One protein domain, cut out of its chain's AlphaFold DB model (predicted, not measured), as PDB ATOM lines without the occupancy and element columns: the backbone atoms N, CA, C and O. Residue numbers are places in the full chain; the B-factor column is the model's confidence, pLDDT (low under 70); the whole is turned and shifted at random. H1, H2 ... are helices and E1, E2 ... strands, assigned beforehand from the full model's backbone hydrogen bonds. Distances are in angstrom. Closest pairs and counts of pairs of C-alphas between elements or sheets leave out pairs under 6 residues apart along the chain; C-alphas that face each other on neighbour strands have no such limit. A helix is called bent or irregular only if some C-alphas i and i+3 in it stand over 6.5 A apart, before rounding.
ATOM      1  N   LYS A 139      43.146 -46.016  27.410       78.88
ATOM      2  CA  LYS A 139      43.317 -44.588  27.706       78.88
ATOM      3  C   LYS A 139      44.395 -43.963  26.818       78.88
ATOM      4  O   LYS A 139      45.422 -44.579  26.535       78.88
ATOM      5  N   GLY A 140      44.165 -42.709  26.426       74.81
ATOM      6  CA  GLY A 140      45.042 -41.945  25.529       74.81
ATOM      7  C   GLY A 140      44.767 -42.170  24.039       74.81
ATOM      8  O   GLY A 140      45.344 -41.462  23.211       74.81
ATOM      9  N   PHE A 141      43.868 -43.106  23.713       76.94
ATOM     10  CA  PHE A 141      43.406 -43.380  22.360       76.94
ATOM     11  C   PHE A 141      41.887 -43.238  22.283       76.94
ATOM     12  O   PHE A 141      41.148 -43.883  23.021       76.94
ATOM     13  N   GLN A 142      41.403 -42.397  21.375       75.75
ATOM     14  CA  GLN A 142      39.978 -42.146  21.209       75.75
ATOM     15  C   GLN A 142      39.499 -42.606  19.838       75.75
ATOM     16  O   GLN A 142      39.983 -42.141  18.805       75.75
ATOM     17  N   GLN A 143      38.499 -43.486  19.814       73.94
ATOM     18  CA  GLN A 143      37.888 -43.923  18.564       73.94
ATOM     19  C   GLN A 143      37.211 -42.747  17.840       73.94
ATOM     20  O   GLN A 143      36.378 -42.032  18.401       73.94
ATOM     21  N   LEU A 144      37.533 -42.568  16.559       67.62
ATOM     22  CA  LEU A 144      36.966 -41.508  15.733       67.62
ATOM     23  C   LEU A 144      35.642 -41.965  15.109       67.62
ATOM     24  O   LEU A 144      35.618 -42.594  14.048       67.62
ATOM     25  N   GLY A 145      34.520 -41.648  15.757       63.66
ATOM     26  CA  GLY A 145      33.187 -42.071  15.312       63.66
ATOM     27  C   GLY A 145      33.045 -43.599  15.270       63.66
ATOM     28  O   GLY A 145      33.631 -44.309  16.075       63.66
ATOM     29  N   ALA A 146      32.290 -44.134  14.307       58.78
ATOM     30  CA  ALA A 146      32.162 -45.583  14.094       58.78
ATOM     31  C   ALA A 146      33.258 -46.152  13.164       58.78
ATOM     32  O   ALA A 146      33.000 -47.075  12.388       58.78
ATOM     33  N   THR A 147      34.459 -45.559  13.168       68.50
ATOM     34  CA  THR A 147      35.558 -45.957  12.273       68.50
ATOM     35  C   THR A 147      36.567 -46.868  12.969       68.50
ATOM     36  O   THR A 147      36.521 -47.080  14.177       68.50
ATOM     37  N   LYS A 148      37.499 -47.422  12.191       73.44
ATOM     38  CA  LYS A 148      38.620 -48.235  12.686       73.44
ATOM     39  C   LYS A 148      39.821 -47.392  13.142       73.44
ATOM     40  O   LYS A 148      40.908 -47.936  13.314       73.44
ATOM     41  N   ARG A 149      39.644 -46.072  13.267       80.06
ATOM     42  CA  ARG A 149      40.702 -45.102  13.567       80.06
ATOM     43  C   ARG A 149      40.613 -44.637  15.007       80.06
ATOM     44  O   ARG A 149      39.523 -44.320  15.484       80.06
ATOM     45  N   PHE A 150      41.770 -44.526  15.634       78.00
ATOM     46  CA  PHE A 150      41.953 -44.102  17.008       78.00
ATOM     47  C   PHE A 150      42.911 -42.917  17.025       78.00
ATOM     48  O   PHE A 150      44.053 -43.039  16.588       78.00
ATOM     49  N   ALA A 151      42.433 -41.767  17.482       76.44
ATOM     50  CA  ALA A 151      43.253 -40.586  17.694       76.44
ATOM     51  C   ALA A 151      44.085 -40.746  18.965       76.44
ATOM     52  O   ALA A 151      43.568 -41.162  19.994       76.44
ATOM     53  N   MET A 152      45.356 -40.386  18.877       77.00
ATOM     54  CA  MET A 152      46.253 -40.176  20.002       77.00
ATOM     55  C   MET A 152      46.024 -38.778  20.568       77.00
ATOM     56  O   MET A 152      45.760 -37.839  19.817       77.00
ATOM     57  N   ASN A 153      46.255 -38.605  21.868       70.31
ATOM     58  CA  ASN A 153      46.321 -37.286  22.512       70.31
ATOM     59  C   ASN A 153      47.608 -36.511  22.141       70.31
ATOM     60  O   ASN A 153      48.242 -35.894  22.992       70.31
ATOM     61  N   VAL A 154      48.029 -36.574  20.874       74.00
ATOM     62  CA  VAL A 154      49.228 -35.919  20.344       74.00
ATOM     63  C   VAL A 154      48.836 -35.102  19.120       74.00
ATOM     64  O   VAL A 154      48.328 -35.642  18.133       74.00
ATOM     65  N   ILE A 155      49.107 -33.800  19.190       79.38
ATOM     66  CA  ILE A 155      48.814 -32.827  18.139       79.38
ATOM     67  C   ILE A 155      50.135 -32.271  17.609       79.38
ATOM     68  O   ILE A 155      51.000 -31.867  18.385       79.38
ATOM     69  N   LYS A 156      50.300 -32.254  16.285       81.50
ATOM     70  CA  LYS A 156      51.430 -31.607  15.608       81.50
ATOM     71  C   LYS A 156      50.952 -30.396  14.816       81.50
ATOM     72  O   LYS A 156      50.054 -30.520  13.987       81.50
ATOM     73  N   ASN A 157      51.596 -29.252  15.020       84.44
ATOM     74  CA  ASN A 157      51.363 -28.055  14.211       84.44
ATOM     75  C   ASN A 157      51.878 -28.266  12.781       84.44
ATOM     76  O   ASN A 157      52.976 -28.789  12.594       84.44
ATOM     77  N   ILE A 158      51.089 -27.864  11.778       82.19
ATOM     78  CA  ILE A 158      51.476 -27.936  10.363       82.19
ATOM     79  C   ILE A 158      51.841 -26.538   9.844       82.19
ATOM     80  O   ILE A 158      53.013 -26.257   9.614       82.19
ATOM     81  N   SER A 159      50.841 -25.691   9.582       79.19
ATOM     82  CA  SER A 159      50.947 -24.293   9.106       79.19
ATOM     83  C   SER A 159      49.547 -23.744   8.792       79.19
ATOM     84  O   SER A 159      48.594 -24.515   8.694       79.19
ATOM     85  N   ASN A 160      49.405 -22.421   8.641       76.94
ATOM     86  CA  ASN A 160      48.145 -21.742   8.286       76.94
ATOM     87  C   ASN A 160      46.968 -22.076   9.226       76.94
ATOM     88  O   ASN A 160      45.831 -22.223   8.782       76.94
ATOM     89  N   GLY A 161      47.249 -22.245  10.523       76.94
ATOM     90  CA  GLY A 161      46.243 -22.644  11.512       76.94
ATOM     91  C   GLY A 161      45.750 -24.087  11.361       76.94
ATOM     92  O   GLY A 161      44.703 -24.419  11.911       76.94
ATOM     93  N   LEU A 162      46.462 -24.941  10.611       84.19
ATOM     94  CA  LEU A 162      46.191 -26.374  10.548       84.19
ATOM     95  C   LEU A 162      47.069 -27.159  11.524       84.19
ATOM     96  O   LEU A 162      48.287 -26.969  11.605       84.19
ATOM     97  N   GLU A 163      46.436 -28.124  12.174       86.12
ATOM     98  CA  GLU A 163      47.030 -29.063  13.114       86.12
ATOM     99  C   GLU A 163      46.755 -30.502  12.660       86.12
ATOM    100  O   GLU A 163      45.793 -30.784  11.947       86.12
ATOM    101  N   ALA A 164      47.607 -31.445  13.050       85.88
ATOM    102  CA  ALA A 164      47.432 -32.865  12.783       85.88
ATOM    103  C   ALA A 164      47.302 -33.631  14.095       85.88
ATOM    104  O   ALA A 164      48.257 -33.717  14.867       85.88
ATOM    105  N   VAL A 165      46.144 -34.251  14.302       84.81
ATOM    106  CA  VAL A 165      45.959 -35.263  15.342       84.81
ATOM    107  C   VAL A 165      46.528 -36.573  14.835       84.81
ATOM    108  O   VAL A 165      46.102 -37.087  13.793       84.81
ATOM    109  N   LEU A 166      47.513 -37.093  15.562       87.75
ATOM    110  CA  LEU A 166      48.132 -38.376  15.251       87.75
ATOM    111  C   LEU A 166      47.210 -39.509  15.682       87.75
ATOM    112  O   LEU A 166      46.377 -39.337  16.564       87.75
ATOM    113  N   GLY A 167      47.334 -40.674  15.064       88.62
ATOM    114  CA  GLY A 167      46.476 -41.799  15.382       88.62
ATOM    115  C   GLY A 167      46.934 -43.098  14.752       88.62
ATOM    116  O   GLY A 167      47.902 -43.153  13.992       88.62
ATOM    117  N   VAL A 168      46.175 -44.149  15.027       89.75
ATOM    118  CA  VAL A 168      46.348 -45.461  14.411       89.75
ATOM    119  C   VAL A 168      45.031 -45.962  13.836       89.75
ATOM    120  O   VAL A 168      43.952 -45.680  14.350       89.75
ATOM    121  N   GLU A 169      45.109 -46.705  12.746       89.12
ATOM    122  CA  GLU A 169      43.998 -47.433  12.159       89.12
ATOM    123  C   GLU A 169      44.244 -48.927  12.353       89.12
ATOM    124  O   GLU A 169      45.316 -49.429  12.021       89.12
ATOM    125  N   THR A 170      43.263 -49.640  12.903       87.94
ATOM    126  CA  THR A 170      43.432 -51.055  13.252       87.94
ATOM    127  C   THR A 170      42.502 -51.960  12.462       87.94
ATOM    128  O   THR A 170      41.304 -51.683  12.349       87.94
ATOM    129  N   PHE A 171      43.008 -53.090  11.983       84.31
ATOM    130  CA  PHE A 171      42.216 -54.095  11.282       84.31
ATOM    131  C   PHE A 171      42.488 -55.469  11.867       84.31
ATOM    132  O   PHE A 171      43.632 -55.885  11.979       84.31
ATOM    133  N   PHE A 172      41.425 -56.194  12.191       82.12
ATOM    134  CA  PHE A 172      41.527 -57.615  12.482       82.12
ATOM    135  C   PHE A 172      41.551 -58.383  11.158       82.12
ATOM    136  O   PHE A 172      40.684 -58.153  10.306       82.12
ATOM    137  N   LYS A 173      42.554 -59.242  10.973       79.38
ATOM    138  CA  LYS A 173      42.739 -60.073   9.780       79.38
ATOM    139  C   LYS A 173      42.988 -61.524  10.188       79.38
ATOM    140  O   LYS A 173      43.477 -61.798  11.280       79.38
ATOM    141  N   PHE A 174      42.647 -62.438   9.291       79.88
ATOM    142  CA  PHE A 174      43.027 -63.842   9.363       79.88
ATOM    143  C   PHE A 174      43.815 -64.171   8.097       79.88
ATOM    144  O   PHE A 174      43.435 -63.722   7.012       79.88
ATOM    145  N   SER A 175      44.903 -64.919   8.245       78.94
ATOM    146  CA  SER A 175      45.622 -65.519   7.125       78.94
ATOM    147  C   SER A 175      45.812 -67.014   7.395       78.94
ATOM    148  O   SER A 175      46.194 -67.359   8.517       78.94
ATOM    149  N   PRO A 176      45.600 -67.882   6.388       77.50
ATOM    150  CA  PRO A 176      45.773 -69.335   6.486       77.50
ATOM    151  C   PRO A 176      47.044 -69.789   7.215       77.50
ATOM    152  O   PRO A 176      47.019 -70.660   8.076       77.50
ATOM    153  N   GLN A 177      48.180 -69.162   6.899       78.88
ATOM    154  CA  GLN A 177      49.496 -69.639   7.333       78.88
ATOM    155  C   GLN A 177      49.899 -69.136   8.724       78.88
ATOM    156  O   GLN A 177      50.674 -69.773   9.433       78.88
ATOM    157  N   THR A 178      49.399 -67.972   9.127       81.44
ATOM    158  CA  THR A 178      49.864 -67.268  10.334       81.44
ATOM    159  C   THR A 178      48.768 -67.086  11.383       81.44
ATOM    160  O   THR A 178      49.087 -66.754  12.530       81.44
ATOM    161  N   GLY A 179      47.507 -67.356  11.034       81.44
ATOM    162  CA  GLY A 179      46.347 -67.302  11.915       81.44
ATOM    163  C   GLY A 179      45.761 -65.897  12.070       81.44
ATOM    164  O   GLY A 179      45.770 -65.079  11.147       81.44
ATOM    165  N   PHE A 180      45.210 -65.616  13.253       83.81
ATOM    166  CA  PHE A 180      44.622 -64.315  13.578       83.81
ATOM    167  C   PHE A 180      45.693 -63.250  13.815       83.81
ATOM    168  O   PHE A 180      46.704 -63.482  14.478       83.81
ATOM    169  N   GLN A 181      45.439 -62.050  13.304       87.25
ATOM    170  CA  GLN A 181      46.368 -60.931  13.362       87.25
ATOM    171  C   GLN A 181      45.646 -59.615  13.657       87.25
ATOM    172  O   GLN A 181      44.557 -59.341  13.137       87.25
ATOM    173  N   LEU A 182      46.302 -58.759  14.439       90.19
ATOM    174  CA  LEU A 182      45.961 -57.349  14.571       90.19
ATOM    175  C   LEU A 182      46.884 -56.525  13.670       90.19
ATOM    176  O   LEU A 182      48.062 -56.357  13.965       90.19
ATOM    177  N   SER A 183      46.345 -55.981  12.586       90.88
ATOM    178  CA  SER A 183      47.028 -54.984  11.761       90.88
ATOM    179  C   SER A 183      46.881 -53.605  12.393       90.88
ATOM    180  O   SER A 183      45.760 -53.213  12.731       90.88
ATOM    181  N   VAL A 184      47.977 -52.861  12.520       92.81
ATOM    182  CA  VAL A 184      47.988 -51.488  13.051       92.81
ATOM    183  C   VAL A 184      48.774 -50.599  12.092       92.81
ATOM    184  O   VAL A 184      49.940 -50.863  11.816       92.81
ATOM    185  N   ASP A 185      48.167 -49.537  11.567       93.25
ATOM    186  CA  ASP A 185      48.855 -48.569  10.701       93.25
ATOM    187  C   ASP A 185      48.716 -47.144  11.231       93.25
ATOM    188  O   ASP A 185      47.680 -46.758  11.765       93.25
ATOM    189  N   TYR A 186      49.754 -46.337  11.042       91.50
ATOM    190  CA  TYR A 186      49.740 -44.922  11.394       91.50
ATOM    191  C   TYR A 186      48.771 -44.141  10.501       91.50
ATOM    192  O   TYR A 186      48.800 -44.249   9.268       91.50
ATOM    193  N   CYS A 187      47.964 -43.280  11.114       89.38
ATOM    194  CA  CYS A 187      47.079 -42.362  10.412       89.38
ATOM    195  C   CYS A 187      47.096 -40.972  11.056       89.38
ATOM    196  O   CYS A 187      47.492 -40.806  12.205       89.38
ATOM    197  N   ILE A 188      46.657 -39.961  10.305       86.81
ATOM    198  CA  ILE A 188      46.466 -38.611  10.840       86.81
ATOM    199  C   ILE A 188      45.075 -38.090  10.503       86.81
ATOM    200  O   ILE A 188      44.474 -38.470   9.491       86.81
ATOM    201  N   LYS A 189      44.596 -37.159  11.322       81.69
ATOM    202  CA  LYS A 189      43.428 -36.332  11.036       81.69
ATOM    203  C   LYS A 189      43.850 -34.867  11.090       81.69
ATOM    204  O   LYS A 189      44.286 -34.389  12.127       81.69
ATOM    205  N   VAL A 190      43.723 -34.169   9.962       83.94
ATOM    206  CA  VAL A 190      43.994 -32.726   9.889       83.94
ATOM    207  C   VAL A 190      42.808 -31.962  10.476       83.94
ATOM    208  O   VAL A 190      41.655 -32.228  10.115       83.94
ATOM    209  N   ILE A 191      43.105 -31.033  11.374       81.19
ATOM    210  CA  ILE A 191      42.183 -30.129  12.053       81.19
ATOM    211  C   ILE A 191      42.516 -28.708  11.622       81.19
ATOM    212  O   ILE A 191      43.676 -28.376  11.385       81.19
ATOM    213  N   ASN A 192      41.481 -27.894  11.472       81.19
ATOM    214  CA  ASN A 192      41.598 -26.476  11.203       81.19
ATOM    215  C   ASN A 192      41.212 -25.717  12.474       81.19
ATOM    216  O   ASN A 192      40.113 -25.907  12.986       81.19
ATOM    217  N   ASN A 193      42.084 -24.829  12.949       75.44
ATOM    218  CA  ASN A 193      41.862 -24.047  14.166       75.44
ATOM    219  C   ASN A 193      40.724 -23.022  14.037       75.44
ATOM    220  O   ASN A 193      40.325 -22.426  15.035       75.44
ATOM    221  N   THR A 194      40.171 -22.835  12.835       81.56
ATOM    222  CA  THR A 194      38.969 -22.025  12.607       81.56
ATOM    223  C   THR A 194      37.767 -22.655  13.318       81.56
ATOM    224  O   THR A 194      37.420 -23.816  13.061       81.56
ATOM    225  N   SER A 195      37.112 -21.887  14.193       86.44
ATOM    226  CA  SER A 195      35.882 -22.337  14.844       86.44
ATOM    227  C   SER A 195      34.770 -22.536  13.811       86.44
ATOM    228  O   SER A 195      34.724 -21.862  12.777       86.44
ATOM    229  N   VAL A 196      33.850 -23.466  14.075       88.50
ATOM    230  CA  VAL A 196      32.685 -23.652  13.197       88.50
ATOM    231  C   VAL A 196      31.851 -22.371  13.178       88.50
ATOM    232  O   VAL A 196      31.344 -21.993  12.129       88.50
ATOM    233  N   TYR A 197      31.779 -21.649  14.300       89.69
ATOM    234  CA  TYR A 197      31.123 -20.344  14.375       89.69
ATOM    235  C   TYR A 197      31.696 -19.324  13.374       89.69
ATOM    236  O   TYR A 197      30.937 -18.726  12.613       89.69
ATOM    237  N   ASP A 198      33.022 -19.171  13.301       87.69
ATOM    238  CA  ASP A 198      33.658 -18.236  12.361       87.69
ATOM    239  C   ASP A 198      33.412 -18.635  10.903       87.69
ATOM    240  O   ASP A 198      33.203 -17.779  10.039       87.69
ATOM    241  N   PHE A 199      33.413 -19.941  10.622       86.12
ATOM    242  CA  PHE A 199      33.080 -20.472   9.304       86.12
ATOM    243  C   PHE A 199      31.633 -20.147   8.906       86.12
ATOM    244  O   PHE A 199      31.394 -19.673   7.791       86.12
ATOM    245  N   LEU A 200      30.681 -20.355   9.822       87.44
ATOM    246  CA  LEU A 200      29.275 -20.020   9.602       87.44
ATOM    247  C   LEU A 200      29.114 -18.520   9.364       87.44
ATOM    248  O   LEU A 200      28.534 -18.135   8.356       87.44
ATOM    249  N   LYS A 201      29.714 -17.674  10.211       86.12
ATOM    250  CA  LYS A 201      29.644 -16.209  10.101       86.12
ATOM    251  C   LYS A 201      30.166 -15.692   8.758       86.12
ATOM    252  O   LYS A 201      29.526 -14.841   8.148       86.12
ATOM    253  N   LYS A 202      31.288 -16.233   8.266       83.81
ATOM    254  CA  LYS A 202      31.827 -15.904   6.932       83.81
ATOM    255  C   LYS A 202      30.920 -16.365   5.791       83.81
ATOM    256  O   LYS A 202      30.896 -15.726   4.743       83.81
ATOM    257  N   SER A 203      30.188 -17.457   5.990       81.94
ATOM    258  CA  SER A 203      29.320 -18.062   4.976       81.94
ATOM    259  C   SER A 203      27.890 -17.507   4.982       81.94
ATOM    260  O   SER A 203      27.135 -17.802   4.062       81.94
ATOM    261  N   MET A 204      27.514 -16.671   5.963       77.81
ATOM    262  CA  MET A 204      26.169 -16.073   6.063       77.81
ATOM    263  C   MET A 204      25.763 -15.284   4.810       77.81
ATOM    264  O   MET A 204      24.588 -15.267   4.457       77.81
ATOM    265  N   SER A 205      26.720 -14.677   4.103       77.19
ATOM    266  CA  SER A 205      26.472 -13.955   2.846       77.19
ATOM    267  C   SER A 205      26.088 -14.860   1.668       77.19
ATOM    268  O   SER A 205      25.623 -14.359   0.650       77.19
ATOM    269  N   GLN A 206      26.272 -16.180   1.787       76.56
ATOM    270  CA  GLN A 206      26.027 -17.170   0.728       76.56
ATOM    271  C   GLN A 206      24.662 -17.875   0.860       76.56
ATOM    272  O   GLN A 206      24.315 -18.685   0.004       76.56
ATOM    273  N   GLY A 207      23.884 -17.563   1.905       81.31
ATOM    274  CA  GLY A 207      22.556 -18.133   2.158       81.31
ATOM    275  C   GLY A 207      22.564 -19.444   2.962       81.31
ATOM    276  O   GLY A 207      23.554 -20.177   2.999       81.31
ATOM    277  N   ALA A 208      21.436 -19.740   3.621       80.81
ATOM    278  CA  ALA A 208      21.290 -20.884   4.531       80.81
ATOM    279  C   ALA A 208      21.442 -22.245   3.827       80.81
ATOM    280  O   ALA A 208      22.089 -23.141   4.370       80.81
ATOM    281  N   ASP A 209      20.932 -22.381   2.601       81.31
ATOM    282  CA  ASP A 209      21.015 -23.629   1.830       81.31
ATOM    283  C   ASP A 209      22.464 -23.996   1.480       81.31
ATOM    284  O   ASP A 209      22.872 -25.149   1.624       81.31
ATOM    285  N   SER A 210      23.286 -23.004   1.113       81.88
ATOM    286  CA  SER A 210      24.710 -23.225   0.825       81.88
ATOM    287  C   SER A 210      25.484 -23.648   2.077       81.88
ATOM    288  O   SER A 210      26.346 -24.527   2.022       81.88
ATOM    289  N   ILE A 211      25.161 -23.055   3.231       83.69
ATOM    290  CA  ILE A 211      25.741 -23.447   4.522       83.69
ATOM    291  C   ILE A 211      25.356 -24.886   4.866       83.69
ATOM    292  O   ILE A 211      26.212 -25.659   5.302       83.69
ATOM    293  N   GLN A 212      24.089 -25.249   4.658       84.94
ATOM    294  CA  GLN A 212      23.594 -26.592   4.923       84.94
ATOM    295  C   GLN A 212      24.341 -27.626   4.078       84.94
ATOM    296  O   GLN A 212      24.837 -28.608   4.628       84.94
ATOM    297  N   GLU A 213      24.494 -27.375   2.775       80.56
ATOM    298  CA  GLU A 213      25.231 -28.249   1.856       80.56
ATOM    299  C   GLU A 213      26.701 -28.403   2.272       80.56
ATOM    300  O   GLU A 213      27.223 -29.518   2.325       80.56
ATOM    301  N   LYS A 214      27.363 -27.298   2.643       81.06
ATOM    302  CA  LYS A 214      28.771 -27.312   3.068       81.06
ATOM    303  C   LYS A 214      28.998 -28.011   4.401       81.06
ATOM    304  O   LYS A 214      30.048 -28.615   4.574       81.06
ATOM    305  N   MET A 215      28.067 -27.902   5.349       83.94
ATOM    306  CA  MET A 215      28.196 -28.499   6.684       83.94
ATOM    307  C   MET A 215      27.716 -29.948   6.737       83.94
ATOM    308  O   MET A 215      28.123 -30.711   7.621       83.94
ATOM    309  N   GLN A 216      26.857 -30.355   5.805       81.94
ATOM    310  CA  GLN A 216      26.355 -31.715   5.748       81.94
ATOM    311  C   GLN A 216      27.504 -32.703   5.508       81.94
ATOM    312  O   GLN A 216      28.324 -32.564   4.609       81.94
ATOM    313  N   ASN A 217      27.553 -33.755   6.325       74.12
ATOM    314  CA  ASN A 217      28.601 -34.776   6.342       74.12
ATOM    315  C   ASN A 217      30.003 -34.307   6.766       74.12
ATOM    316  O   ASN A 217      30.905 -35.155   6.827       74.12
ATOM    317  N   CYS A 218      30.195 -33.036   7.132       78.56
ATOM    318  CA  CYS A 218      31.452 -32.582   7.716       78.56
ATOM    319  C   CYS A 218      31.719 -33.256   9.060       78.56
ATOM    320  O   CYS A 218      30.810 -33.648   9.791       78.56
ATOM    321  N   VAL A 219      32.999 -33.388   9.398       79.06
ATOM    322  CA  VAL A 219      33.421 -33.833  10.727       79.06
ATOM    323  C   VAL A 219      33.972 -32.626  11.470       79.06
ATOM    324  O   VAL A 219      34.843 -31.940  10.939       79.06
ATOM    325  N   VAL A 220      33.484 -32.382  12.679       84.88
ATOM    326  CA  VAL A 220      33.936 -31.302  13.567       84.88
ATOM    327  C   VAL A 220      34.539 -31.900  14.833       84.88
ATOM    328  O   VAL A 220      34.169 -33.009  15.224       84.88
ATOM    329  N   ILE A 221      35.474 -31.193  15.465       81.94
ATOM    330  CA  ILE A 221      36.006 -31.554  16.785       81.94
ATOM    331  C   ILE A 221      35.414 -30.626  17.842       81.94
ATOM    332  O   ILE A 221      35.357 -29.422  17.634       81.94
ATOM    333  N   SER A 222      34.966 -31.176  18.965       85.50
ATOM    334  CA  SER A 222      34.624 -30.377  20.146       85.50
ATOM    335  C   SER A 222      35.899 -29.917  20.842       85.50
ATOM    336  O   SER A 222      36.824 -30.702  21.022       85.50
ATOM    337  N   ASN A 223      35.956 -28.655  21.256       82.12
ATOM    338  CA  ASN A 223      37.105 -28.089  21.961       82.12
ATOM    339  C   ASN A 223      36.860 -27.997  23.479       82.12
ATOM    340  O   ASN A 223      37.236 -27.023  24.122       82.12
ATOM    341  N   TYR A 224      36.189 -29.004  24.045       80.25
ATOM    342  CA  TYR A 224      35.864 -29.120  25.469       80.25
ATOM    343  C   TYR A 224      35.903 -30.588  25.913       80.25
ATOM    344  O   TYR A 224      35.757 -31.495  25.088       80.25
ATOM    345  N   GLY A 225      36.103 -30.830  27.213       74.88
ATOM    346  CA  GLY A 225      36.227 -32.182  27.776       74.88
ATOM    347  C   GLY A 225      37.271 -33.036  27.038       74.88
ATOM    348  O   GLY A 225      38.357 -32.556  26.720       74.88
ATOM    349  N   ASP A 226      36.913 -34.279  26.696       65.00
ATOM    350  CA  ASP A 226      37.777 -35.243  25.980       65.00
ATOM    351  C   ASP A 226      37.938 -34.972  24.466       65.00
ATOM    352  O   ASP A 226      38.192 -35.908  23.708       65.00
ATOM    353  N   LYS A 227      37.685 -33.745  23.990       72.38
ATOM    354  CA  LYS A 227      37.784 -33.325  22.577       72.38
ATOM    355  C   LYS A 227      37.288 -34.358  21.549       72.38
ATOM    356  O   LYS A 227      38.043 -34.943  20.778       72.38
ATOM    357  N   LYS A 228      35.975 -34.583  21.512       72.06
ATOM    358  CA  LYS A 228      35.322 -35.611  20.680       72.06
ATOM    359  C   LYS A 228      35.097 -35.143  19.239       72.06
ATOM    360  O   LYS A 228      34.688 -34.002  19.021       72.06
ATOM    361  N   LEU A 229      35.285 -36.041  18.265       75.75
ATOM    362  CA  LEU A 229      34.886 -35.829  16.865       75.75
ATOM    363  C   LEU A 229      33.413 -36.189  16.628       75.75
ATOM    364  O   LEU A 229      32.961 -37.268  17.012       75.75
ATOM    365  N   TYR A 230      32.703 -35.340  15.886       80.38
ATOM    366  CA  TYR A 230      31.306 -35.535  15.506       80.38
ATOM    367  C   TYR A 230      31.107 -35.379  14.001       80.38
ATOM    368  O   TYR A 230      31.690 -34.491  13.388       80.38
ATOM    369  N   LYS A 231      30.265 -36.228  13.400       82.50
ATOM    370  CA  LYS A 231      29.818 -36.062  12.012       82.50
ATOM    371  C   LYS A 231      28.531 -35.240  12.005       82.50
ATOM    372  O   LYS A 231      27.532 -35.695  12.548       82.50
ATOM    373  N   VAL A 232      28.572 -34.066  11.393       86.38
ATOM    374  CA  VAL A 232      27.446 -33.138  11.281       86.38
ATOM    375  C   VAL A 232      26.509 -33.608  10.167       86.38
ATOM    376  O   VAL A 232      26.945 -33.949   9.066       86.38
ATOM    377  N   ASN A 233      25.217 -33.672  10.465       86.81
ATOM    378  CA  ASN A 233      24.145 -33.998   9.526       86.81
ATOM    379  C   ASN A 233      23.514 -32.741   8.918       86.81
ATOM    380  O   ASN A 233      22.962 -32.819   7.826       86.81
ATOM    381  N   GLY A 234      23.617 -31.606   9.607       88.00
ATOM    382  CA  GLY A 234      23.108 -30.315   9.163       88.00
ATOM    383  C   GLY A 234      23.235 -29.258  10.256       88.00
ATOM    384  O   GLY A 234      23.813 -29.511  11.315       88.00
ATOM    385  N   VAL A 235      22.674 -28.085   9.997       89.88
ATOM    386  CA  VAL A 235      22.601 -26.951  10.919       89.88
ATOM    387  C   VAL A 235      21.129 -26.683  11.253       89.88
ATOM    388  O   VAL A 235      20.279 -26.663  10.366       89.88
ATOM    389  N   ALA A 236      20.826 -26.528  12.539       90.75
ATOM    390  CA  ALA A 236      19.532 -26.098  13.055       90.75
ATOM    391  C   ALA A 236      19.559 -24.573  13.208       90.75
ATOM    392  O   ALA A 236      20.151 -24.057  14.159       90.75
ATOM    393  N   PHE A 237      18.970 -23.863  12.246       88.56
ATOM    394  CA  PHE A 237      18.860 -22.397  12.265       88.56
ATOM    395  C   PHE A 237      17.710 -21.895  13.151       88.56
ATOM    396  O   PHE A 237      17.678 -20.727  13.523       88.56
ATOM    397  N   ASP A 238      16.781 -22.784  13.489       88.88
ATOM    398  CA  ASP A 238      15.624 -22.574  14.359       88.88
ATOM    399  C   ASP A 238      15.963 -22.680  15.856       88.88
ATOM    400  O   ASP A 238      15.229 -22.166  16.701       88.88
ATOM    401  N   LEU A 239      17.088 -23.318  16.194       90.38
ATOM    402  CA  LEU A 239      17.564 -23.492  17.565       90.38
ATOM    403  C   LEU A 239      18.793 -22.627  17.845       90.38
ATOM    404  O   LEU A 239      19.596 -22.344  16.960       90.38
ATOM    405  N   ASN A 240      18.974 -22.258  19.111       91.69
ATOM    406  CA  ASN A 240      20.110 -21.469  19.579       91.69
ATOM    407  C   ASN A 240      20.543 -21.911  20.994       91.69
ATOM    408  O   ASN A 240      19.868 -22.737  21.613       91.69
ATOM    409  N   PRO A 241      21.658 -21.402  21.546       92.69
ATOM    410  CA  PRO A 241      22.108 -21.759  22.891       92.69
ATOM    411  C   PRO A 241      21.089 -21.579  24.034       92.69
ATOM    412  O   PRO A 241      21.195 -22.277  25.045       92.69
ATOM    413  N   ASN A 242      20.093 -20.697  23.896       91.44
ATOM    414  CA  ASN A 242      19.031 -20.538  24.898       91.44
ATOM    415  C   ASN A 242      17.928 -21.603  24.780       91.44
ATOM    416  O   ASN A 242      17.078 -21.708  25.661       91.44
ATOM    417  N   SER A 243      17.921 -22.396  23.705       90.31
ATOM    418  CA  SER A 243      17.018 -23.534  23.556       90.31
ATOM    419  C   SER A 243      17.286 -24.601  24.629       90.31
ATOM    420  O   SER A 243      18.386 -24.716  25.174       90.31
ATOM    421  N   PHE A 244      16.261 -25.399  24.931       87.81
ATOM    422  CA  PHE A 244      16.277 -26.382  26.014       87.81
ATOM    423  C   PHE A 244      16.327 -27.816  25.493       87.81
ATOM    424  O   PHE A 244      15.747 -28.126  24.453       87.81
ATOM    425  N   PHE A 245      16.940 -28.707  26.267       86.00
ATOM    426  CA  PHE A 245      16.903 -30.148  26.043       86.00
ATOM    427  C   PHE A 245      16.698 -30.909  27.359       86.00
ATOM    428  O   PHE A 245      16.835 -30.361  28.454       86.00
ATOM    429  N   GLU A 246      16.333 -32.184  27.245       83.31
ATOM    430  CA  GLU A 246      16.128 -33.065  28.393       83.31
ATOM    431  C   GLU A 246      17.436 -33.769  28.776       83.31
ATOM    432  O   GLU A 246      17.988 -34.555  28.000       83.31
ATOM    433  N   MET A 247      17.917 -33.520  29.992       74.62
ATOM    434  CA  MET A 247      19.051 -34.207  30.602       74.62
ATOM    435  C   MET A 247      18.550 -35.231  31.623       74.62
ATOM    436  O   MET A 247      17.595 -34.982  32.352       74.62
ATOM    437  N   ARG A 248      19.186 -36.403  31.688       66.19
ATOM    438  CA  ARG A 248      18.874 -37.409  32.711       66.19
ATOM    439  C   ARG A 248      19.512 -36.997  34.037       66.19
ATOM    440  O   ARG A 248      20.709 -36.719  34.048       66.19
ATOM    441  N   ASP A 249      18.732 -36.971  35.111       58.94
ATOM    442  CA  ASP A 249      19.260 -36.687  36.444       58.94
ATOM    443  C   ASP A 249      20.091 -37.891  36.948       58.94
ATOM    444  O   ASP A 249      19.624 -39.029  36.838       58.94
ATOM    445  N   PRO A 250      21.332 -37.702  37.440       52.12
ATOM    446  CA  PRO A 250      22.123 -38.783  38.028       52.12
ATOM    447  C   PRO A 250      21.480 -39.422  39.267       52.12
ATOM    448  O   PRO A 250      21.779 -40.580  39.558       52.12
ATOM    449  N   ASN A 251      20.613 -38.688  39.974       49.78
ATOM    450  CA  ASN A 251      20.084 -39.080  41.282       49.78
ATOM    451  C   ASN A 251      18.654 -39.650  41.240       49.78
ATOM    452  O   ASN A 251      18.193 -40.187  42.243       49.78
ATOM    453  N   GLU A 252      17.967 -39.603  40.093       50.31
ATOM    454  CA  GLU A 252      16.619 -40.160  39.931       50.31
ATOM    455  C   GLU A 252      16.548 -41.169  38.778       50.31
ATOM    456  O   GLU A 252      16.918 -40.907  37.632       50.31
ATOM    457  N   SER A 253      16.003 -42.351  39.068       46.44
ATOM    458  CA  SER A 253      15.883 -43.472  38.127       46.44
ATOM    459  C   SER A 253      15.043 -43.145  36.878       46.44
ATOM    460  O   SER A 253      15.231 -43.781  35.831       46.44
ATOM    461  N   THR A 254      14.150 -42.152  36.967       49.53
ATOM    462  CA  THR A 254      13.099 -41.844  35.976       49.53
ATOM    463  C   THR A 254      12.924 -40.352  35.642       49.53
ATOM    464  O   THR A 254      12.241 -40.049  34.663       49.53
ATOM    465  N   GLY A 255      13.562 -39.422  36.366       54.28
ATOM    466  CA  GLY A 255      13.427 -37.976  36.154       54.28
ATOM    467  C   GLY A 255      14.299 -37.438  35.012       54.28
ATOM    468  O   GLY A 255      15.524 -37.593  35.002       54.28
ATOM    469  N   LYS A 256      13.679 -36.791  34.019       66.19
ATOM    470  CA  LYS A 256      14.388 -35.984  33.017       66.19
ATOM    471  C   LYS A 256      14.264 -34.509  33.391       66.19
ATOM    472  O   LYS A 256      13.158 -33.985  33.470       66.19
ATOM    473  N   LYS A 257      15.390 -33.823  33.571       77.00
ATOM    474  CA  LYS A 257      15.448 -32.390  33.865       77.00
ATOM    475  C   LYS A 257      15.603 -31.592  32.574       77.00
ATOM    476  O   LYS A 257      16.491 -31.870  31.770       77.00
ATOM    477  N   LYS A 258      14.758 -30.580  32.375       82.56
ATOM    478  CA  LYS A 258      14.875 -29.638  31.254       82.56
ATOM    479  C   LYS A 258      15.951 -28.597  31.581       82.56
ATOM    480  O   LYS A 258      15.862 -27.928  32.606       82.56
ATOM    481  N   ILE A 259      16.961 -28.470  30.726       88.88
ATOM    482  CA  ILE A 259      18.087 -27.540  30.898       88.88
ATOM    483  C   ILE A 259      18.407 -26.857  29.563       88.88
ATOM    484  O   ILE A 259      18.241 -27.462  28.503       88.88
ATOM    485  N   SER A 260      18.815 -25.587  29.594       90.06
ATOM    486  CA  SER A 260      19.282 -24.885  28.386       90.06
ATOM    487  C   SER A 260      20.705 -25.303  28.009       90.06
ATOM    488  O   SER A 260      21.463 -25.775  28.861       90.06
ATOM    489  N   PHE A 261      21.110 -25.115  26.747       90.00
ATOM    490  CA  PHE A 261      22.500 -25.393  26.364       90.00
ATOM    491  C   PHE A 261      23.480 -24.498  27.138       90.00
ATOM    492  O   PHE A 261      24.460 -25.020  27.661       90.00
ATOM    493  N   VAL A 262      23.193 -23.200  27.300       91.19
ATOM    494  CA  VAL A 262      24.024 -22.278  28.108       91.19
ATOM    495  C   VAL A 262      24.268 -22.826  29.514       91.19
ATOM    496  O   VAL A 262      25.418 -23.021  29.901       91.19
ATOM    497  N   GLN A 263      23.198 -23.162  30.240       88.75
ATOM    498  CA  GLN A 263      23.304 -23.678  31.609       88.75
ATOM    499  C   GLN A 263      24.035 -25.020  31.669       88.75
ATOM    500  O   GLN A 263      24.792 -25.267  32.601       88.75
ATOM    501  N   TYR A 264      23.821 -25.899  30.688       89.75
ATOM    502  CA  TYR A 264      24.502 -27.189  30.646       89.75
ATOM    503  C   TYR A 264      26.021 -27.030  30.509       89.75
ATOM    504  O   TYR A 264      26.768 -27.643  31.270       89.75
ATOM    505  N   TYR A 265      26.486 -26.211  29.562       90.19
ATOM    506  CA  TYR A 265      27.922 -26.018  29.342       90.19
ATOM    507  C   TYR A 265      28.592 -25.250  30.486       90.19
ATOM    508  O   TYR A 265      29.741 -25.547  30.817       90.19
ATOM    509  N   GLU A 266      27.873 -24.343  31.144       90.25
ATOM    510  CA  GLU A 266      28.353 -23.655  32.341       90.25
ATOM    511  C   GLU A 266      28.464 -24.615  33.538       90.25
ATOM    512  O   GLU A 266      29.530 -24.720  34.138       90.25
ATOM    513  N   LEU A 267      27.424 -25.405  33.832       85.94
ATOM    514  CA  LEU A 267      27.413 -26.319  34.983       85.94
ATOM    515  C   LEU A 267      28.338 -27.532  34.817       85.94
ATOM    516  O   LEU A 267      28.993 -27.942  35.770       85.94
ATOM    517  N   VAL A 268      28.363 -28.150  33.631       85.19
ATOM    518  CA  VAL A 268      29.067 -29.427  33.408       85.19
ATOM    519  C   VAL A 268      30.502 -29.220  32.938       85.19
ATOM    520  O   VAL A 268      31.381 -30.012  33.274       85.19
ATOM    521  N   HIS A 269      30.747 -28.182  32.138       83.56
ATOM    522  CA  HIS A 269      32.052 -27.946  31.524       83.56
ATOM    523  C   HIS A 269      32.745 -26.670  32.013       83.56
ATOM    524  O   HIS A 269      33.908 -26.482  31.667       83.56
ATOM    525  N   ASN A 270      32.083 -25.831  32.822       88.88
ATOM    526  CA  ASN A 270      32.580 -24.517  33.239       88.88
ATOM    527  C   ASN A 270      32.940 -23.616  32.041       88.88
ATOM    528  O   ASN A 270      33.975 -22.950  32.020       88.88
ATOM    529  N   ILE A 271      32.101 -23.648  30.997       90.25
ATOM    530  CA  ILE A 271      32.299 -22.892  29.756       90.25
ATOM    531  C   ILE A 271      31.157 -21.902  29.566       90.25
ATOM    532  O   ILE A 271      29.992 -22.287  29.482       90.25
ATOM    533  N   ARG A 272      31.514 -20.625  29.398       90.44
ATOM    534  CA  ARG A 272      30.577 -19.555  29.052       90.44
ATOM    535  C   ARG A 272      30.508 -19.368  27.536       90.44
ATOM    536  O   ARG A 272      31.521 -19.101  26.896       90.44
ATOM    537  N   ILE A 273      29.305 -19.478  26.979       90.88
ATOM    538  CA  ILE A 273      29.029 -19.233  25.555       90.88
ATOM    539  C   ILE A 273      29.004 -17.721  25.305       90.88
ATOM    540  O   ILE A 273      28.393 -16.983  26.082       90.88
ATOM    541  N   ARG A 274      29.672 -17.247  24.244       90.50
ATOM    542  CA  ARG A 274      29.763 -15.808  23.933       90.50
ATOM    543  C   ARG A 274      28.577 -15.319  23.110       90.50
ATOM    544  O   ARG A 274      28.036 -14.258  23.408       90.50
ATOM    545  N   ASP A 275      28.176 -16.072  22.086       90.19
ATOM    546  CA  ASP A 275      27.045 -15.710  21.222       90.19
ATOM    547  C   ASP A 275      25.842 -16.632  21.456       90.19
ATOM    548  O   ASP A 275      25.830 -17.783  21.024       90.19
ATOM    549  N   ASN A 276      24.793 -16.113  22.092       90.06
ATOM    550  CA  ASN A 276      23.573 -16.874  22.374       90.06
ATOM    551  C   ASN A 276      22.582 -16.930  21.198       90.06
ATOM    552  O   ASN A 276      21.525 -17.544  21.329       90.06
ATOM    553  N   ARG A 277      22.890 -16.290  20.062       89.62
ATOM    554  CA  ARG A 277      22.061 -16.289  18.843       89.62
ATOM    555  C   ARG A 277      22.601 -17.204  17.745       89.62
ATOM    556  O   ARG A 277      21.960 -17.334  16.706       89.62
ATOM    557  N   GLN A 278      23.762 -17.822  17.953       91.94
ATOM    558  CA  GLN A 278      24.336 -18.744  16.975       91.94
ATOM    559  C   GLN A 278      23.422 -19.965  16.753       91.94
ATOM    560  O   GLN A 278      22.792 -20.426  17.707       91.94
ATOM    561  N   PRO A 279      23.356 -20.516  15.527       92.81
ATOM    562  CA  PRO A 279      22.607 -21.742  15.263       92.81
ATOM    563  C   PRO A 279      23.283 -22.953  15.925       92.81
ATOM    564  O   PRO A 279      24.417 -22.857  16.395       92.81
ATOM    565  N   LEU A 280      22.631 -24.116  15.932       92.88
ATOM    566  CA  LEU A 280      23.204 -25.352  16.485       92.88
ATOM    567  C   LEU A 280      23.569 -26.359  15.386       92.88
ATOM    568  O   LEU A 280      22.917 -26.439  14.352       92.88
ATOM    569  N   LEU A 281      24.599 -27.177  15.605       91.75
ATOM    570  CA  LEU A 281      24.942 -28.280  14.700       91.75
ATOM    571  C   LEU A 281      24.132 -29.521  15.056       91.75
ATOM    572  O   LEU A 281      24.099 -29.914  16.219       91.75
ATOM    573  N   ILE A 282      23.556 -30.181  14.056       90.62
ATOM    574  CA  ILE A 282      22.794 -31.419  14.221       90.62
ATOM    575  C   ILE A 282      23.718 -32.606  13.977       90.62
ATOM    576  O   ILE A 282      24.342 -32.719  12.922       90.62
ATOM    577  N   VAL A 283      23.766 -33.530  14.928       86.62
ATOM    578  CA  VAL A 283      24.496 -34.793  14.820       86.62
ATOM    579  C   VAL A 283      23.540 -35.940  15.100       86.62
ATOM    580  O   VAL A 283      23.028 -36.097  16.207       86.62
ATOM    581  N   GLU A 284      23.323 -36.790  14.106       83.19
ATOM    582  CA  GLU A 284      22.441 -37.942  14.235       83.19
ATOM    583  C   GLU A 284      23.257 -39.198  14.526       83.19
ATOM    584  O   GLU A 284      24.115 -39.630  13.747       83.19
ATOM    585  N   LYS A 285      22.954 -39.864  15.642       65.56
ATOM    586  CA  LYS A 285      23.498 -41.201  15.888       65.56
ATOM    587  C   LYS A 285      22.757 -42.197  15.000       65.56
ATOM    588  O   LYS A 285      21.662 -42.642  15.342       65.56
ATOM    589  N   LYS A 286      23.376 -42.602  13.883       54.38
ATOM    590  CA  LYS A 286      22.880 -43.727  13.071       54.38
ATOM    591  C   LYS A 286      22.725 -44.961  13.966       54.38
ATOM    592  O   LYS A 286      23.713 -45.574  14.370       54.38
ATOM    593  N   ARG A 287      21.486 -45.365  14.260       48.94
ATOM    594  CA  ARG A 287      21.219 -46.739  14.702       48.94
ATOM    595  C   ARG A 287      21.537 -47.665  13.528       48.94
ATOM    596  O   ARG A 287      21.272 -47.310  12.381       48.94
ATOM    597  N   ARG A 288      22.113 -48.846  13.794       41.28
ATOM    598  CA  ARG A 288      22.213 -49.916  12.788       41.28
ATOM    599  C   ARG A 288      20.807 -50.148  12.231       41.28
ATOM    600  O   ARG A 288      19.952 -50.661  12.948       41.28
ATOM    601  N   GLN A 289      20.565 -49.716  10.997       39.25
ATOM    602  CA  GLN A 289      19.335 -50.028  10.285       39.25
ATOM    603  C   GLN A 289      19.320 -51.543  10.077       39.25
ATOM    604  O   GLN A 289      20.171 -52.096   9.380       39.25
ATOM    605  N   THR A 303      15.619 -40.862  15.113       57.72
ATOM    606  CA  THR A 303      16.998 -41.065  15.544       57.72
ATOM    607  C   THR A 303      17.334 -40.038  16.628       57.72
ATOM    608  O   THR A 303      17.015 -38.860  16.475       57.72
ATOM    609  N   PRO A 304      17.992 -40.432  17.736       68.75
ATOM    610  CA  PRO A 304      18.370 -39.470  18.761       68.75
ATOM    611  C   PRO A 304      19.348 -38.448  18.166       68.75
ATOM    612  O   PRO A 304      20.444 -38.816  17.717       68.75
ATOM    613  N   LYS A 305      18.928 -37.181  18.166       81.88
ATOM    614  CA  LYS A 305      19.702 -36.027  17.699       81.88
ATOM    615  C   LYS A 305      20.558 -35.482  18.839       81.88
ATOM    616  O   LYS A 305      20.119 -35.404  19.984       81.88
ATOM    617  N   ILE A 306      21.794 -35.128  18.523       87.88
ATOM    618  CA  ILE A 306      22.711 -34.402  19.399       87.88
ATOM    619  C   ILE A 306      22.889 -33.020  18.790       87.88
ATOM    620  O   ILE A 306      23.154 -32.915  17.594       87.88
ATOM    621  N   TYR A 307      22.775 -31.988  19.619       90.94
ATOM    622  CA  TYR A 307      23.013 -30.612  19.214       90.94
ATOM    623  C   TYR A 307      24.339 -30.123  19.792       90.94
ATOM    624  O   TYR A 307      24.599 -30.300  20.984       90.94
ATOM    625  N   LEU A 308      25.188 -29.547  18.946       92.25
ATOM    626  CA  LEU A 308      26.479 -28.982  19.346       92.25
ATOM    627  C   LEU A 308      26.500 -27.478  19.090       92.25
ATOM    628  O   LEU A 308      25.909 -27.005  18.121       92.25
ATOM    629  N   ILE A 309      27.230 -26.741  19.924       94.00
ATOM    630  CA  ILE A 309      27.414 -25.297  19.761       94.00
ATOM    631  C   ILE A 309      28.580 -25.051  18.793       94.00
ATOM    632  O   ILE A 309      29.692 -25.508  19.083       94.00
ATOM    633  N   PRO A 310      28.377 -24.330  17.672       92.50
ATOM    634  CA  PRO A 310      29.430 -24.038  16.698       92.50
ATOM    635  C   PRO A 310      30.677 -23.372  17.285       92.50
ATOM    636  O   PRO A 310      31.788 -23.700  16.879       92.50
ATOM    637  N   GLU A 311      30.521 -22.467  18.250       92.31
ATOM    638  CA  GLU A 311      31.628 -21.772  18.921       92.31
ATOM    639  C   GLU A 311      32.563 -22.728  19.674       92.31
ATOM    640  O   GLU A 311      33.768 -22.499  19.756       92.31
ATOM    641  N   LEU A 312      32.016 -23.830  20.189       90.62
ATOM    642  CA  LEU A 312      32.762 -24.847  20.928       90.62
ATOM    643  C   LEU A 312      33.266 -25.977  20.020       90.62
ATOM    644  O   LEU A 312      33.789 -26.981  20.512       90.62
ATOM    645  N   CYS A 313      33.106 -25.830  18.704       89.56
ATOM    646  CA  CYS A 313      33.532 -26.794  17.702       89.56
ATOM    647  C   CYS A 313      34.565 -26.174  16.752       89.56
ATOM    648  O   CYS A 313      34.468 -25.006  16.384       89.56
ATOM    649  N   GLN A 314      35.520 -26.972  16.279       87.31
ATOM    650  CA  GLN A 314      36.451 -26.592  15.214       87.31
ATOM    651  C   GLN A 314      36.221 -27.437  13.961       87.31
ATOM    652  O   GLN A 314      35.828 -28.610  14.027       87.31
ATOM    653  N   MET A 315      36.479 -26.829  12.804       82.94
ATOM    654  CA  MET A 315      36.391 -27.507  11.513       82.94
ATOM    655  C   MET A 315      37.507 -28.556  11.374       82.94
ATOM    656  O   MET A 315      38.621 -28.379  11.863       82.94
ATOM    657  N   THR A 316      37.244 -29.661  10.670       79.00
ATOM    658  CA  THR A 316      38.303 -30.615  10.291       79.00
ATOM    659  C   THR A 316      38.471 -30.691   8.782       79.00
ATOM    660  O   THR A 316      37.538 -30.426   8.028       79.00
ATOM    661  N   GLY A 317      39.654 -31.114   8.337       74.94
ATOM    662  CA  GLY A 317      40.009 -31.176   6.921       74.94
ATOM    663  C   GLY A 317      40.723 -29.923   6.419       74.94
ATOM    664  O   GLY A 317      40.972 -28.977   7.161       74.94
ATOM    665  N   ILE A 318      41.102 -29.963   5.142       75.06
ATOM    666  CA  ILE A 318      41.815 -28.877   4.465       75.06
ATOM    667  C   ILE A 318      40.765 -28.035   3.725       75.06
ATOM    668  O   ILE A 318      40.084 -28.597   2.862       75.06
ATOM    669  N   PRO A 319      40.633 -26.730   4.025       72.44
ATOM    670  CA  PRO A 319      39.745 -25.830   3.286       72.44
ATOM    671  C   PRO A 319      40.019 -25.866   1.780       72.44
ATOM    672  O   PRO A 319      41.183 -25.917   1.381       72.44
ATOM    673  N   ASP A 320      38.978 -25.795   0.946       68.88
ATOM    674  CA  ASP A 320      39.108 -25.863  -0.522       68.88
ATOM    675  C   ASP A 320      40.064 -24.801  -1.086       68.88
ATOM    676  O   ASP A 320      40.860 -25.079  -1.985       68.88
ATOM    677  N   GLU A 321      40.067 -23.606  -0.491       68.00
ATOM    678  CA  GLU A 321      40.978 -22.503  -0.826       68.00
ATOM    679  C   GLU A 321      42.453 -22.894  -0.660       68.00
ATOM    680  O   GLU A 321      43.304 -22.539  -1.478       68.00
ATOM    681  N   LEU A 322      42.745 -23.684   0.375       69.44
ATOM    682  CA  LEU A 322      44.083 -24.128   0.743       69.44
ATOM    683  C   LEU A 322      44.472 -25.455   0.082       69.44
ATOM    684  O   LEU A 322      45.645 -25.830   0.089       69.44
ATOM    685  N   GLN A 323      43.532 -26.169  -0.546       66.56
ATOM    686  CA  GLN A 323      43.834 -27.438  -1.212       66.56
ATOM    687  C   GLN A 323      44.826 -27.276  -2.364       66.56
ATOM    688  O   GLN A 323      45.493 -28.244  -2.717       66.56
ATOM    689  N   ASN A 324      44.961 -26.092  -2.961       67.81
ATOM    690  CA  ASN A 324      45.903 -25.853  -4.057       67.81
ATOM    691  C   ASN A 324      47.260 -25.291  -3.609       67.81
ATOM    692  O   ASN A 324      48.160 -25.190  -4.444       67.81
ATOM    693  N   ASP A 325      47.442 -25.003  -2.319       76.25
ATOM    694  CA  ASP A 325      48.717 -24.537  -1.779       76.25
ATOM    695  C   ASP A 325      49.744 -25.683  -1.749       76.25
ATOM    696  O   ASP A 325      49.583 -26.709  -1.078       76.25
ATOM    697  N   PHE A 326      50.816 -25.514  -2.524       76.44
ATOM    698  CA  PHE A 326      51.895 -26.490  -2.632       76.44
ATOM    699  C   PHE A 326      52.708 -26.619  -1.337       76.44
ATOM    700  O   PHE A 326      53.073 -27.734  -0.958       76.44
ATOM    701  N   MET A 327      52.980 -25.504  -0.652       80.44
ATOM    702  CA  MET A 327      53.768 -25.497   0.583       80.44
ATOM    703  C   MET A 327      52.997 -26.182   1.705       80.44
ATOM    704  O   MET A 327      53.549 -27.039   2.397       80.44
ATOM    705  N   LEU A 328      51.697 -25.903   1.805       82.38
ATOM    706  CA  LEU A 328      50.827 -26.578   2.760       82.38
ATOM    707  C   LEU A 328      50.738 -28.086   2.483       82.38
ATOM    708  O   LEU A 328      50.925 -28.896   3.389       82.38
ATOM    709  N   LYS A 329      50.519 -28.494   1.223       80.56
ATOM    710  CA  LYS A 329      50.525 -29.914   0.821       80.56
ATOM    711  C   LYS A 329      51.831 -30.609   1.193       80.56
ATOM    712  O   LYS A 329      51.798 -31.749   1.660       80.56
ATOM    713  N   LYS A 330      52.973 -29.940   1.017       82.44
ATOM    714  CA  LYS A 330      54.283 -30.457   1.425       82.44
ATOM    715  C   LYS A 330      54.362 -30.634   2.946       82.44
ATOM    716  O   LYS A 330      54.745 -31.715   3.388       82.44
ATOM    717  N   ALA A 331      53.937 -29.642   3.729       83.62
ATOM    718  CA  ALA A 331      53.928 -29.714   5.194       83.62
ATOM    719  C   ALA A 331      53.008 -30.839   5.717       83.62
ATOM    720  O   ALA A 331      53.407 -31.645   6.556       83.62
ATOM    721  N   ILE A 332      51.808 -30.985   5.146       84.75
ATOM    722  CA  ILE A 332      50.888 -32.092   5.456       84.75
ATOM    723  C   ILE A 332      51.504 -33.446   5.074       84.75
ATOM    724  O   ILE A 332      51.349 -34.433   5.795       84.75
ATOM    725  N   THR A 333      52.212 -33.519   3.945       83.94
ATOM    726  CA  THR A 333      52.861 -34.759   3.487       83.94
ATOM    727  C   THR A 333      53.955 -35.208   4.456       83.94
ATOM    728  O   THR A 333      54.009 -36.388   4.790       83.94
ATOM    729  N   GLN A 334      54.754 -34.275   4.983       84.31
ATOM    730  CA  GLN A 334      55.787 -34.560   5.987       84.31
ATOM    731  C   GLN A 334      55.219 -35.198   7.264       84.31
ATOM    732  O   GLN A 334      55.834 -36.108   7.811       84.31
ATOM    733  N   VAL A 335      54.037 -34.769   7.718       86.06
ATOM    734  CA  VAL A 335      53.398 -35.326   8.926       86.06
ATOM    735  C   VAL A 335      52.596 -36.602   8.633       86.06
ATOM    736  O   VAL A 335      52.554 -37.519   9.454       86.06
ATOM    737  N   SER A 336      51.946 -36.694   7.469       86.06
ATOM    738  CA  SER A 336      51.103 -37.846   7.094       86.06
ATOM    739  C   SER A 336      51.887 -39.069   6.613       86.06
ATOM    740  O   SER A 336      51.369 -40.190   6.669       86.06
ATOM    741  N   GLN A 337      53.121 -38.877   6.142       86.44
ATOM    742  CA  GLN A 337      53.984 -39.932   5.612       86.44
ATOM    743  C   GLN A 337      55.289 -40.024   6.418       86.44
ATOM    744  O   GLN A 337      56.356 -39.721   5.880       86.44
ATOM    745  N   PRO A 338      55.227 -40.456   7.696       90.44
ATOM    746  CA  PRO A 338      56.420 -40.659   8.513       90.44
ATOM    747  C   PRO A 338      57.361 -41.684   7.881       90.44
ATOM    748  O   PRO A 338      56.948 -42.519   7.061       90.44
ATOM    749  N   LYS A 339      58.634 -41.623   8.283       92.75
ATOM    750  CA  LYS A 339      59.638 -42.601   7.854       92.75
ATOM    751  C   LYS A 339      59.269 -44.008   8.355       92.75
ATOM    752  O   LYS A 339      58.585 -44.134   9.369       92.75
ATOM    753  N   PRO A 340      59.719 -45.072   7.669       93.06
ATOM    754  CA  PRO A 340      59.521 -46.467   8.078       93.06
ATOM    755  C   PRO A 340      59.733 -46.762   9.576       93.06
ATOM    756  O   PRO A 340      58.822 -47.278  10.220       93.06
ATOM    757  N   GLN A 341      60.874 -46.348  10.134       93.00
ATOM    758  CA  GLN A 341      61.213 -46.511  11.555       93.00
ATOM    759  C   GLN A 341      60.205 -45.818  12.483       93.00
ATOM    760  O   GLN A 341      59.616 -46.465  13.347       93.00
ATOM    761  N   GLU A 342      59.939 -44.527  12.258       92.06
ATOM    762  CA  GLU A 342      58.969 -43.742  13.040       92.06
ATOM    763  C   GLU A 342      57.561 -44.352  12.971       92.06
ATOM    764  O   GLU A 342      56.868 -44.458  13.982       92.06
ATOM    765  N   ARG A 343      57.133 -44.793  11.779       92.88
ATOM    766  CA  ARG A 343      55.835 -45.450  11.586       92.88
ATOM    767  C   ARG A 343      55.737 -46.732  12.411       92.88
ATOM    768  O   ARG A 343      54.741 -46.917  13.105       92.88
ATOM    769  N   SER A 344      56.753 -47.592  12.332       91.81
ATOM    770  CA  SER A 344      56.797 -48.852  13.081       91.81
ATOM    771  C   SER A 344      56.771 -48.607  14.590       91.81
ATOM    772  O   SER A 344      55.987 -49.226  15.307       91.81
TER     773      SER A 344
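AT A GLANCE: This is residues 139 to 289 and 303 to 344 of the 798 residues of the protein "Piwi domain protein" of Tetrahymena thermophila (strain SB210) (UniProt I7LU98). The model shows two lobes: in one, the strands E1 to E4 form a wall whose long hairpin E3 and E4 reaches out to a tip at residues 176 to 178, with H4 packed over E2 and E3; in the other, the small sheet E7, E10, E11 has H2 at E7, with the hairpin E8 and E9 and helix H3 farther out. Between the lobes the short strands E12, E5 and E6 continue the wall into one curled sheet, with H1 beside E12. The printed part has 193 residues, of mixed class, with five named helices and twelve named strands in the order E1 E2 E3 E4 H1 H2 E5 E6 E7 E8 E9 H3 E10 E11 E12 H4 H5. The large sheet runs E1, E2, E3, E4, E12, E5, E6, all antiparallel; the whole is only just compact, close to loose, with a radius of gyration of the C-alphas of 19.4 A and spans of 57 by 46 by 33 A.

IN THESE COORDINATES: In the large sheet, E1 is residues 141 to 143, beginning at C-alpha (43.406, -43.380, 22.360), E2 149 to 159 (23.6 A), E3 162 to 175 (39.3 A), E4 179 to 195 (46.3 A), E12 313 to 316, E5 219 to 222 and E6 229 to 231. E7 is 234 to 236, E10 280 to 284, E11 305 to 308, E8 244 to 248 and E9 256 to 260. H1 is 196 to 206 (15.6 A), H2 208 to 215, H3 261 to 269, H4 326 to 336 (15.0 A) and H5 340 to 344, ending at C-alpha (56.797, -48.852, 13.081).

HOW THE PARTS SIT: E1 to E4 form a meander, each strand the antiparallel neighbour of the one before: N 142 and O 151 are 2.8 A apart, N 150 and O 168 2.8 A, N 167 and O 187 2.9 A. E2 bends by 87 degrees at residue 153. Farther across, N 192 and O 315, E4 to E12, are 2.9 A apart; N 314 and O 221, E12 to E5, 2.8 A; N 220 and O 230, E5 to E6, 2.9 A. H4 lies over E2 and E3 at a height over the sheet of 9.5 A; its closest C-alphas to E2 are Ala 331 and Ile 158, 6.0 A. H5 only grazes this sheet. E4, H1 H2, E5 is a split strand-helix-strand unit, two strands of one sheet that are not neighbours, with the helices between them along the chain and E12 between them in the sheet; its crossover is right-handed. H1, irregular with C-alphas 202 and 205 7.0 A apart, is on the sheet; H1 and H2, a helical hairpin, only just touch, with 3 pairs of C-alphas within 8 A, the closest Ser 203 and Ile 211, 6.5 A. H2 only grazes the sheet E7, E10, E11, where N 236 and O 280 are 2.8 A apart, and N 283 and O 306 2.8 A. In the hairpin E8 and E9, N 247 and O 257 are 2.8 A apart; the closest C-alphas of E8 and H3 are Phe 244 and Phe 261, 6.3 A. Every O i to N i+4 pair is within hydrogen-bond range in H2, H3, H4 and H5; in H1, 5 of 7 are.

THE WHOLE: The C-alphas of Gln 177 and Arg 277, the two farthest apart, are 61.1 A apart. Residues 290 to 302 are not printed; C-alphas 289 and 303 are 10.7 A apart across the cut. Of the links that are printed whole, none is long. The mean pLDDT of the printed part is 81.0; 26 residues are under 70, among them 248 to 256 and 285 to 289.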